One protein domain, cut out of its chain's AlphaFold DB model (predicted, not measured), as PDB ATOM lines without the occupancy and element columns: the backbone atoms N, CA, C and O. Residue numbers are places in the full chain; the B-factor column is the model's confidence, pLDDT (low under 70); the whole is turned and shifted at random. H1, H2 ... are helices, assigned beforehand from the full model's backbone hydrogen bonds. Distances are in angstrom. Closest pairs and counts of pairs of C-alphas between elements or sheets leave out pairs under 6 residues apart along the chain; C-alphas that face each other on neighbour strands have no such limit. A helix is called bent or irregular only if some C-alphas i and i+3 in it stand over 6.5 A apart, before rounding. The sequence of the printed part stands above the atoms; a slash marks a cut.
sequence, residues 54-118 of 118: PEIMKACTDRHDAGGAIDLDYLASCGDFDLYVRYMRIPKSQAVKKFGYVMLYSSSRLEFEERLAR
ATOM      1  N   PRO A  54     -27.719 -27.585 -22.194       94.44
ATOM      2  CA  PRO A  54     -27.536 -28.846 -21.484       94.44
ATOM      3  C   PRO A  54     -28.586 -29.907 -21.845       94.44
ATOM      4  O   PRO A  54     -28.301 -31.099 -21.732       94.44
ATOM      5  N   GLU A  55     -29.781 -29.514 -22.300       96.19
ATOM      6  CA  GLU A  55     -30.829 -30.459 -22.706       96.19
ATOM      7  C   GLU A  55     -30.453 -31.179 -24.004       96.19
ATOM      8  O   GLU A  55     -30.594 -32.400 -24.099       96.19
ATOM      9  N   ILE A  56     -29.905 -30.445 -24.978       95.00
ATOM     10  CA  ILE A  56     -29.412 -31.022 -26.236       95.00
ATOM     11  C   ILE A  56     -28.211 -31.931 -25.961       95.00
ATOM     12  O   ILE A  56     -28.174 -33.049 -26.480       95.00
ATOM     13  N   MET A  57     -27.272 -31.496 -25.111       94.81
ATOM     14  CA  MET A  57     -26.128 -32.325 -24.704       94.81
ATOM     15  C   MET A  57     -26.598 -33.642 -24.089       94.81
ATOM     16  O   MET A  57     -26.181 -34.713 -24.525       94.81
ATOM     17  N   LYS A  58     -27.526 -33.567 -23.126       95.06
ATOM     18  CA  LYS A  58     -28.088 -34.750 -22.474       95.06
ATOM     19  C   LYS A  58     -28.776 -35.675 -23.479       95.06
ATOM     20  O   LYS A  58     -28.511 -36.870 -23.469       95.06
ATOM     21  N   ALA A  59     -29.615 -35.136 -24.364       95.19
ATOM     22  CA  ALA A  59     -30.307 -35.930 -25.377       95.19
ATOM     23  C   ALA A  59     -29.330 -36.645 -26.329       95.19
ATOM     24  O   ALA A  59     -29.573 -37.786 -26.723       95.19
ATOM     25  N   CYS A  60     -28.216 -35.998 -26.688       94.25
ATOM     26  CA  CYS A  60     -27.181 -36.613 -27.516       94.25
ATOM     27  C   CYS A  60     -26.448 -37.743 -26.778       94.25
ATOM     28  O   CYS A  60     -26.237 -38.802 -27.371       94.25
ATOM     29  N   THR A  61     -26.104 -37.548 -25.502       93.75
ATOM     30  CA  THR A  61     -25.481 -38.587 -24.666       93.75
ATOM     31  C   THR A  61     -26.422 -39.773 -24.452       93.75
ATOM     32  O   THR A  61     -26.037 -40.902 -24.743       93.75
ATOM     33  N   ASP A  62     -27.682 -39.531 -24.069       95.62
ATOM     34  CA  ASP A  62     -28.689 -40.589 -23.889       95.62
ATOM     35  C   ASP A  62     -28.848 -41.425 -25.178       95.62
ATOM     36  O   ASP A  62     -28.958 -42.652 -25.144       95.62
ATOM     37  N   ARG A  63     -28.838 -40.761 -26.342       95.00
ATOM     38  CA  ARG A  63     -28.927 -41.425 -27.648       95.00
ATOM     39  C   ARG A  63     -27.697 -42.276 -27.954       95.00
ATOM     40  O   ARG A  63     -27.859 -43.375 -28.479       95.00
ATOM     41  N   HIS A  64     -26.502 -41.773 -27.659       94.38
ATOM     42  CA  HIS A  64     -25.256 -42.516 -27.834       94.38
ATOM     43  C   HIS A  64     -25.214 -43.765 -26.948       94.38
ATOM     44  O   HIS A  64     -24.890 -44.848 -27.431       94.38
ATOM     45  N   ASP A  65     -25.617 -43.634 -25.685       94.44
ATOM     46  CA  ASP A  65     -25.637 -44.740 -24.724       94.44
ATOM     47  C   ASP A  65     -26.660 -45.818 -25.109       94.44
ATOM     48  O   ASP A  65     -26.440 -47.007 -24.882       94.44
ATOM     49  N   ALA A  66     -27.742 -45.427 -25.788       96.69
ATOM     50  CA  ALA A  66     -28.687 -46.348 -26.414       96.69
ATOM     51  C   ALA A  66     -28.155 -47.019 -27.704       96.69
ATOM     52  O   ALA A  66     -28.895 -47.750 -28.367       96.69
ATOM     53  N   GLY A  67     -26.900 -46.770 -28.098       95.25
ATOM     54  CA  GLY A  67     -26.287 -47.282 -29.329       95.25
ATOM     55  C   GLY A  67     -26.715 -46.540 -30.600       95.25
ATOM     56  O   GLY A  67     -26.497 -47.026 -31.711       95.25
ATOM     57  N   GLY A  68     -27.356 -45.379 -30.458       92.56
ATOM     58  CA  GLY A  68     -27.812 -44.554 -31.568       92.56
ATOM     59  C   GLY A  68     -26.705 -43.671 -32.144       92.56
ATOM     60  O   GLY A  68     -25.851 -43.152 -31.432       92.56
ATOM     61  N   ALA A  69     -26.757 -43.435 -33.456       93.00
ATOM     62  CA  ALA A  69     -25.902 -42.442 -34.102       93.00
ATOM     63  C   ALA A  69     -26.321 -41.013 -33.710       93.00
ATOM     64  O   ALA A  69     -27.518 -40.707 -33.680       93.00
ATOM     65  N   ILE A  70     -25.344 -40.141 -33.460       93.62
ATOM     66  CA  ILE A  70     -25.567 -38.713 -33.197       93.62
ATOM     67  C   ILE A  70     -25.612 -37.961 -34.523       93.62
ATOM     68  O   ILE A  70     -24.698 -38.065 -35.340       93.62
ATOM     69  N   ASP A  71     -26.676 -37.187 -34.707       93.62
ATOM     70  CA  ASP A  71     -26.807 -36.265 -35.825       93.62
ATOM     71  C   ASP A  71     -25.952 -35.014 -35.574       93.62
ATOM     72  O   ASP A  71     -26.091 -34.348 -34.547       93.62
ATOM     73  N   LEU A  72     -25.053 -34.707 -36.512       92.75
ATOM     74  CA  LEU A  72     -24.171 -33.546 -36.417       92.75
ATOM     75  C   LEU A  72     -24.939 -32.228 -36.549       92.75
ATOM     76  O   LEU A  72     -24.525 -31.247 -35.936       92.75
ATOM     77  N   ASP A  73     -26.046 -32.195 -37.291       94.94
ATOM     78  CA  ASP A  73     -26.855 -30.980 -37.425       94.94
ATOM     79  C   ASP A  73     -27.593 -30.689 -36.115       94.94
ATOM     80  O   ASP A  73     -27.611 -29.553 -35.637       94.94
ATOM     81  N   TYR A  74     -28.107 -31.735 -35.463       94.62
ATOM     82  CA  TYR A  74     -28.675 -31.613 -34.124       94.62
ATOM     83  C   TYR A  74     -27.612 -31.202 -33.096       94.62
ATOM     84  O   TYR A  74     -27.835 -30.290 -32.303       94.62
ATOM     85  N   LEU A  75     -26.417 -31.794 -33.157       95.50
ATOM     86  CA  LEU A  75     -25.300 -31.414 -32.293       95.50
ATOM     87  C   LEU A  75     -24.866 -29.953 -32.509       95.50
ATOM     88  O   LEU A  75     -24.519 -29.272 -31.548       95.50
ATOM     89  N   ALA A  76     -24.928 -29.442 -33.740       96.25
ATOM     90  CA  ALA A  76     -24.619 -28.048 -34.051       96.25
ATOM     91  C   ALA A  76     -25.621 -27.052 -33.439       96.25
ATOM     92  O   ALA A  76     -25.275 -25.890 -33.255       96.25
ATOM     93  N   SER A  77     -26.833 -27.497 -33.087       96.12
ATOM     94  CA  SER A  77     -27.818 -26.674 -32.367       96.12
ATOM     95  C   SER A  77     -27.530 -26.539 -30.865       96.12
ATOM     96  O   SER A  77     -28.195 -25.772 -30.174       96.12
ATOM     97  N   CYS A  78     -26.523 -27.258 -30.356       96.38
ATOM     98  CA  CYS A  78     -26.153 -27.260 -28.946       96.38
ATOM     99  C   CYS A  78     -25.587 -25.922 -28.450       96.38
ATOM    100  O   CYS A  78     -25.620 -25.678 -27.253       96.38
ATOM    101  N   GLY A  79     -25.044 -25.071 -29.316       96.44
ATOM    102  CA  GLY A  79     -24.454 -23.798 -28.906       96.44
ATOM    103  C   GLY A  79     -23.991 -22.969 -30.095       96.44
ATOM    104  O   GLY A  79     -24.171 -23.360 -31.252       96.44
ATOM    105  N   ASP A  80     -23.370 -21.826 -29.820       97.50
ATOM    106  CA  ASP A  80     -22.839 -20.949 -30.858       97.50
ATOM    107  C   ASP A  80     -21.458 -21.424 -31.329       97.50
ATOM    108  O   ASP A  80     -20.398 -21.011 -30.855       97.50
ATOM    109  N   PHE A  81     -21.473 -22.319 -32.312       97.31
ATOM    110  CA  PHE A  81     -20.251 -22.838 -32.913       97.31
ATOM    111  C   PHE A  81     -19.431 -21.797 -33.678       97.31
ATOM    112  O   PHE A  81     -18.283 -22.096 -34.003       97.31
ATOM    113  N   ASP A  82     -19.955 -20.605 -33.965       97.00
ATOM    114  CA  ASP A  82     -19.160 -19.572 -34.628       97.00
ATOM    115  C   ASP A  82     -18.107 -19.006 -33.654       97.00
ATOM    116  O   ASP A  82     -16.974 -18.737 -34.063       97.00
ATOM    117  N   LEU A  83     -18.414 -18.954 -32.349       96.69
ATOM    118  CA  LEU A  83     -17.439 -18.667 -31.286       96.69
ATOM    119  C   LEU A  83     -16.364 -19.756 -31.206       96.69
ATOM    120  O   LEU A  83     -15.167 -19.460 -31.235       96.69
ATOM    121  N   TYR A  84     -16.776 -21.027 -31.191       96.75
ATOM    122  CA  TYR A  84     -15.834 -22.142 -31.072       96.75
ATOM    123  C   TYR A  84     -14.928 -22.289 -32.302       96.75
ATOM    124  O   TYR A  84     -13.742 -22.598 -32.186       96.75
ATOM    125  N   VAL A  85     -15.461 -22.008 -33.494       96.69
ATOM    126  CA  VAL A  85     -14.700 -21.942 -34.749       96.69
ATOM    127  C   VAL A  85     -13.647 -20.844 -34.704       96.69
ATOM    128  O   VAL A  85     -12.516 -21.081 -35.131       96.69
ATOM    129  N   ARG A  86     -13.988 -19.660 -34.181       95.00
ATOM    130  CA  ARG A  86     -13.034 -18.553 -34.028       95.00
ATOM    131  C   ARG A  86     -11.928 -18.901 -33.038       95.00
ATOM    132  O   ARG A  86     -10.766 -18.672 -33.361       95.00
ATOM    133  N   TYR A  87     -12.282 -19.516 -31.910       94.44
ATOM    134  CA  TYR A  87     -11.322 -19.998 -30.915       94.44
ATOM    135  C   TYR A  87     -10.349 -21.036 -31.507       94.44
ATOM    136  O   TYR A  87      -9.134 -20.840 -31.512       94.44
ATOM    137  N   MET A  88     -10.878 -22.123 -32.078       93.12
ATOM    138  CA  MET A  88     -10.069 -23.241 -32.585       93.12
ATOM    139  C   MET A  88      -9.400 -22.956 -33.937       93.12
ATOM    140  O   MET A  88      -8.484 -23.677 -34.328       93.12
ATOM    141  N   ARG A  89      -9.867 -21.943 -34.678       94.31
ATOM    142  CA  ARG A  89      -9.435 -21.616 -36.049       94.31
ATOM    143  C   ARG A  89      -9.608 -22.799 -37.021       94.31
ATOM    144  O   ARG A  89      -8.767 -23.040 -37.884       94.31
ATOM    145  N   ILE A  90     -10.719 -23.532 -36.891       94.56
ATOM    146  CA  ILE A  90     -11.070 -24.706 -37.718       94.56
ATOM    147  C   ILE A  90     -12.456 -24.556 -38.365       94.56
ATOM    148  O   ILE A  90     -13.286 -23.811 -37.858       94.56
ATOM    149  N   PRO A  91     -12.775 -25.295 -39.442       97.25
ATOM    150  CA  PRO A  91     -14.116 -25.275 -40.030       97.25
ATOM    151  C   PRO A  91     -15.217 -25.738 -39.058       97.25
ATOM    152  O   PRO A  91     -15.010 -26.677 -38.288       97.25
ATOM    153  N   LYS A  92     -16.426 -25.166 -39.175       96.12
ATOM    154  CA  LYS A  92     -17.593 -25.471 -38.316       96.12
ATOM    155  C   LYS A  92     -17.902 -26.961 -38.199       96.12
ATOM    156  O   LYS A  92     -18.091 -27.469 -37.102       96.12
ATOM    157  N   SER A  93     -17.865 -27.695 -39.309       96.62
ATOM    158  CA  SER A  93     -18.100 -29.145 -39.301       96.62
ATOM    159  C   SER A  93     -17.051 -29.930 -38.503       96.62
ATOM    160  O   SER A  93     -17.378 -30.959 -37.912       96.62
ATOM    161  N   GLN A  94     -15.799 -29.462 -38.450       97.19
ATOM    162  CA  GLN A  94     -14.760 -30.060 -37.608       97.19
ATOM    163  C   GLN A  94     -14.950 -29.677 -36.138       97.19
ATOM    164  O   GLN A  94     -14.806 -30.537 -35.273       97.19
ATOM    165  N   ALA A  95     -15.338 -28.429 -35.864       97.50
ATOM    166  CA  ALA A  95     -15.657 -27.957 -34.519       97.50
ATOM    167  C   ALA A  95     -16.810 -28.759 -33.892       97.50
ATOM    168  O   ALA A  95     -16.678 -29.242 -32.771       97.50
ATOM    169  N   VAL A  96     -17.888 -29.001 -34.644       97.56
ATOM    170  CA  VAL A  96     -19.033 -29.821 -34.205       97.56
ATOM    171  C   VAL A  96     -18.619 -31.266 -33.923       97.56
ATOM    172  O   VAL A  96     -18.948 -31.808 -32.871       97.56
ATOM    173  N   LYS A  97     -17.832 -31.893 -34.809       96.56
ATOM    174  CA  LYS A  97     -17.317 -33.257 -34.581       96.56
ATOM    175  C   LYS A  97     -16.438 -33.343 -33.337       96.56
ATOM    176  O   LYS A  97     -16.574 -34.280 -32.553       96.56
ATOM    177  N   LYS A  98     -15.546 -32.367 -33.157       96.75
ATOM    178  CA  LYS A  98     -14.678 -32.276 -31.983       96.75
ATOM    179  C   LYS A  98     -15.504 -32.115 -30.712       96.75
ATOM    180  O   LYS A  98     -15.296 -32.875 -29.776       96.75
ATOM    181  N   PHE A  99     -16.461 -31.190 -30.704       97.56
ATOM    182  CA  PHE A  99     -17.374 -30.995 -29.582       97.56
ATOM    183  C   PHE A  99     -18.106 -32.289 -29.217       97.56
ATOM    184  O   PHE A  99     -18.102 -32.678 -28.055       97.56
ATOM    185  N   GLY A 100     -18.651 -33.003 -30.208       96.69
ATOM    186  CA  GLY A 100     -19.319 -34.287 -29.987       96.69
ATOM    187  C   GLY A 100     -18.405 -35.320 -29.342       96.69
ATOM    188  O   GLY A 100     -18.781 -35.940 -28.356       96.69
ATOM    189  N   TYR A 101     -17.172 -35.457 -29.836       95.88
ATOM    190  CA  TYR A 101     -16.177 -36.325 -29.207       95.88
ATOM    191  C   TYR A 101     -15.908 -35.919 -27.749       95.88
ATOM    192  O   TYR A 101     -15.932 -36.758 -26.854       95.88
ATOM    193  N   VAL A 102     -15.676 -34.632 -27.484       96.69
ATOM    194  CA  VAL A 102     -15.381 -34.156 -26.126       96.69
ATOM    195  C   VAL A 102     -16.560 -34.396 -25.183       96.69
ATOM    196  O   VAL A 102     -16.370 -34.937 -24.102       96.69
ATOM    197  N   MET A 103     -17.779 -34.076 -25.611       95.56
ATOM    198  CA  MET A 103     -18.996 -34.286 -24.827       95.56
ATOM    199  C   MET A 103     -19.190 -35.754 -24.422       95.56
ATOM    200  O   MET A 103     -19.572 -36.019 -23.287       95.56
ATOM    201  N   LEU A 104     -18.919 -36.701 -25.322       94.56
ATOM    202  CA  LEU A 104     -19.157 -38.130 -25.071       94.56
ATOM    203  C   LEU A 104     -18.052 -38.808 -24.265       94.56
ATOM    204  O   LEU A 104     -18.304 -39.801 -23.590       94.56
ATOM    205  N   TYR A 105     -16.820 -38.309 -24.366       94.50
ATOM    206  CA  TYR A 105     -15.650 -38.972 -23.788       94.50
ATOM    207  C   TYR A 105     -15.019 -38.204 -22.626       94.50
ATOM    208  O   TYR A 105     -13.910 -38.546 -22.215       94.50
ATOM    209  N   SER A 106     -15.708 -37.193 -22.098       94.56
ATOM    210  CA  SER A 106     -15.339 -36.514 -20.856       94.56
ATOM    211  C   SER A 106     -16.135 -37.056 -19.676       94.56
ATOM    212  O   SER A 106     -17.358 -37.120 -19.704       94.56
ATOM    213  N   SER A 107     -15.427 -37.413 -18.608       91.38
ATOM    214  CA  SER A 107     -16.005 -37.972 -17.380       91.38
ATOM    215  C   SER A 107     -16.322 -36.917 -16.316       91.38
ATOM    216  O   SER A 107     -17.006 -37.196 -15.333       91.38
ATOM    217  N   SER A 108     -15.823 -35.691 -16.496       93.62
ATOM    218  CA  SER A 108     -16.033 -34.574 -15.578       93.62
ATOM    219  C   SER A 108     -16.106 -33.244 -16.321       93.62
ATOM    220  O   SER A 108     -15.650 -33.123 -17.459       93.62
ATOM    221  N   ARG A 109     -16.637 -32.219 -15.645       91.31
ATOM    222  CA  ARG A 109     -16.667 -30.849 -16.171       91.31
ATOM    223  C   ARG A 109     -15.267 -30.312 -16.469       91.31
ATOM    224  O   ARG A 109     -15.060 -29.730 -17.525       91.31
ATOM    225  N   LEU A 110     -14.314 -30.540 -15.564       94.06
ATOM    226  CA  LEU A 110     -12.935 -30.095 -15.757       94.06
ATOM    227  C   LEU A 110     -12.321 -30.744 -17.006       94.06
ATOM    228  O   LEU A 110     -11.770 -30.057 -17.856       94.06
ATOM    229  N   GLU A 111     -12.485 -32.061 -17.158       95.19
ATOM    230  CA  GLU A 111     -11.990 -32.781 -18.335       95.19
ATOM    231  C   GLU A 111     -12.664 -32.310 -19.633       95.19
ATOM    232  O   GLU A 111     -12.019 -32.218 -20.675       95.19
ATOM    233  N   PHE A 112     -13.959 -31.996 -19.586       95.00
ATOM    234  CA  PHE A 112     -14.696 -31.413 -20.706       95.00
ATOM    235  C   PHE A 112     -14.109 -30.073 -21.155       95.00
ATOM    236  O   PHE A 112     -13.767 -29.928 -22.328       95.00
ATOM    237  N   GLU A 113     -13.921 -29.131 -20.231       94.00
ATOM    238  CA  GLU A 113     -13.352 -27.813 -20.535       94.00
ATOM    239  C   GLU A 113     -11.903 -27.934 -21.046       94.00
ATOM    240  O   GLU A 113     -11.547 -27.345 -22.068       94.00
ATOM    241  N   GLU A 114     -11.080 -28.787 -20.423       93.94
ATOM    242  CA  GLU A 114      -9.699 -29.026 -20.861       93.94
ATOM    243  C   GLU A 114      -9.606 -29.639 -22.263       93.94
ATOM    244  O   GLU A 114      -8.727 -29.271 -23.045       93.94
ATOM    245  N   ARG A 115     -10.480 -30.596 -22.595       95.06
ATOM    246  CA  ARG A 115     -10.485 -31.243 -23.914       95.06
ATOM    247  C   ARG A 115     -11.080 -30.354 -25.002       95.06
ATOM    248  O   ARG A 115     -10.691 -30.498 -26.162       95.06
ATOM    249  N   LEU A 116     -11.997 -29.450 -24.651       93.38
ATOM    250  CA  LEU A 116     -12.489 -28.422 -25.570       93.38
ATOM    251  C   LEU A 116     -11.396 -27.419 -25.942       93.38
ATOM    252  O   LEU A 116     -11.377 -26.964 -27.086       93.38
ATOM    253  N   ALA A 117     -10.508 -27.102 -24.995       92.81
ATOM    254  CA  ALA A 117      -9.469 -26.090 -25.144       92.81
ATOM    255  C   ALA A 117      -8.248 -26.525 -25.982       92.81
ATOM    256  O   ALA A 117      -7.485 -25.662 -26.412       92.81
ATOM    257  N   ARG A 118      -8.036 -27.831 -26.180       87.38
ATOM    258  CA  ARG A 118      -6.891 -28.422 -26.907       87.38
ATOM    259  C   ARG A 118      -7.264 -28.778 -28.331       87.38
ATOM    260  O   ARG A 118      -6.397 -28.764 -29.226       87.38
TER     261      ARG A 118
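What this domain is: This is residues 54 to 118 of the 118 residues of an uncharacterized protein of Novipirellula galeiformis (UniProt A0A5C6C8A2). The 14-residue helix H4 runs through the middle of a small all-helix body, with the other four helices set round it. H5 folds back along H4 as a helical hairpin and H3 crosses H4 near its first residues, while H2 packs on another side of H4 and H1 packs on H2. The printed part has 65 residues with five named helices, H1 to H5 in order along the chain, and no named strand. It is compact, with a radius of gyration of the C-alphas of 11.4 A and spans of 33 by 25 by 17 A.

Where its parts are: H4 is residues 92 to 105, 19.9 A from first to last C-alpha; it begins at C-alpha 92, (-17.593, -25.471, -38.316). H5 is residues 109 to 117, 12.4 A long, and ends at C-alpha 117, (-9.469, -26.090, -25.144). H3 is residues 81 to 88, 10.2 A long. H2 is the short helix of residues 72 to 76. H1 is residues 54 to 65, 16.3 A long, and begins at C-alpha 54, (-27.536, -28.846, -21.484). No helix is bent.

How they stand to each other: H4 is the hub and touches the four other helices. H4 and H5 form the helical hairpin: they run opposite ways at a shallow tilt of 27 degrees, and their closest C-alphas, those of Val 102 and Arg 115, are 6.1 A apart. H4 touches H5 with residues 98 to 103 alone. With residues 92 to 96 alone H4 touches H3, about perpendicular at 85 degrees; the closest C-alphas are those of Val 85 and Lys 92, 5.8 A apart. H2 touches residues 96 to 100 of H4, with the C-alphas of Ala 76 and Val 96 closest at 5.9 A. H1 and H4 only just touch, with 3 pairs of C-alphas within 8 A, the closest being those of Thr 61 and Leu 104 at 6.4 A. Their lines stand at a steep tilt of 69 degrees, only just short of about perpendicular, and they run the same way. Residues 56 to 60 of H1 touch H2, with the C-alphas of Cys 60 and Leu 75 closest at 7.3 A. H3 and H5 are close but not clearly touching, with the C-alphas of Met 88 and Ala 117 closest at 8.0 A. H2 and H3 meet only through their link. H1 is apart from H3 and H5, and H2 is apart from H5. The helix packing is mostly crossed, but only just: of 3 touching pairs with a tilt, 1 is at a shallow tilt. In H1, H2, H3, H4 and H5 every O i to N i+4 pair is within hydrogen-bond range.

The domain as a whole: The two C-alphas farthest apart, those of Ala 66 and Arg 86, are 32.8 A apart. The printed part has no cut and ends at Arg 118, the chain's last residue. The links H2 to H3, H3 to H4 and H4 to H5 are tight, H1 to H2 is short, and no link is long. The mean pLDDT of the printed part is 95.0, and no printed residue is under 70.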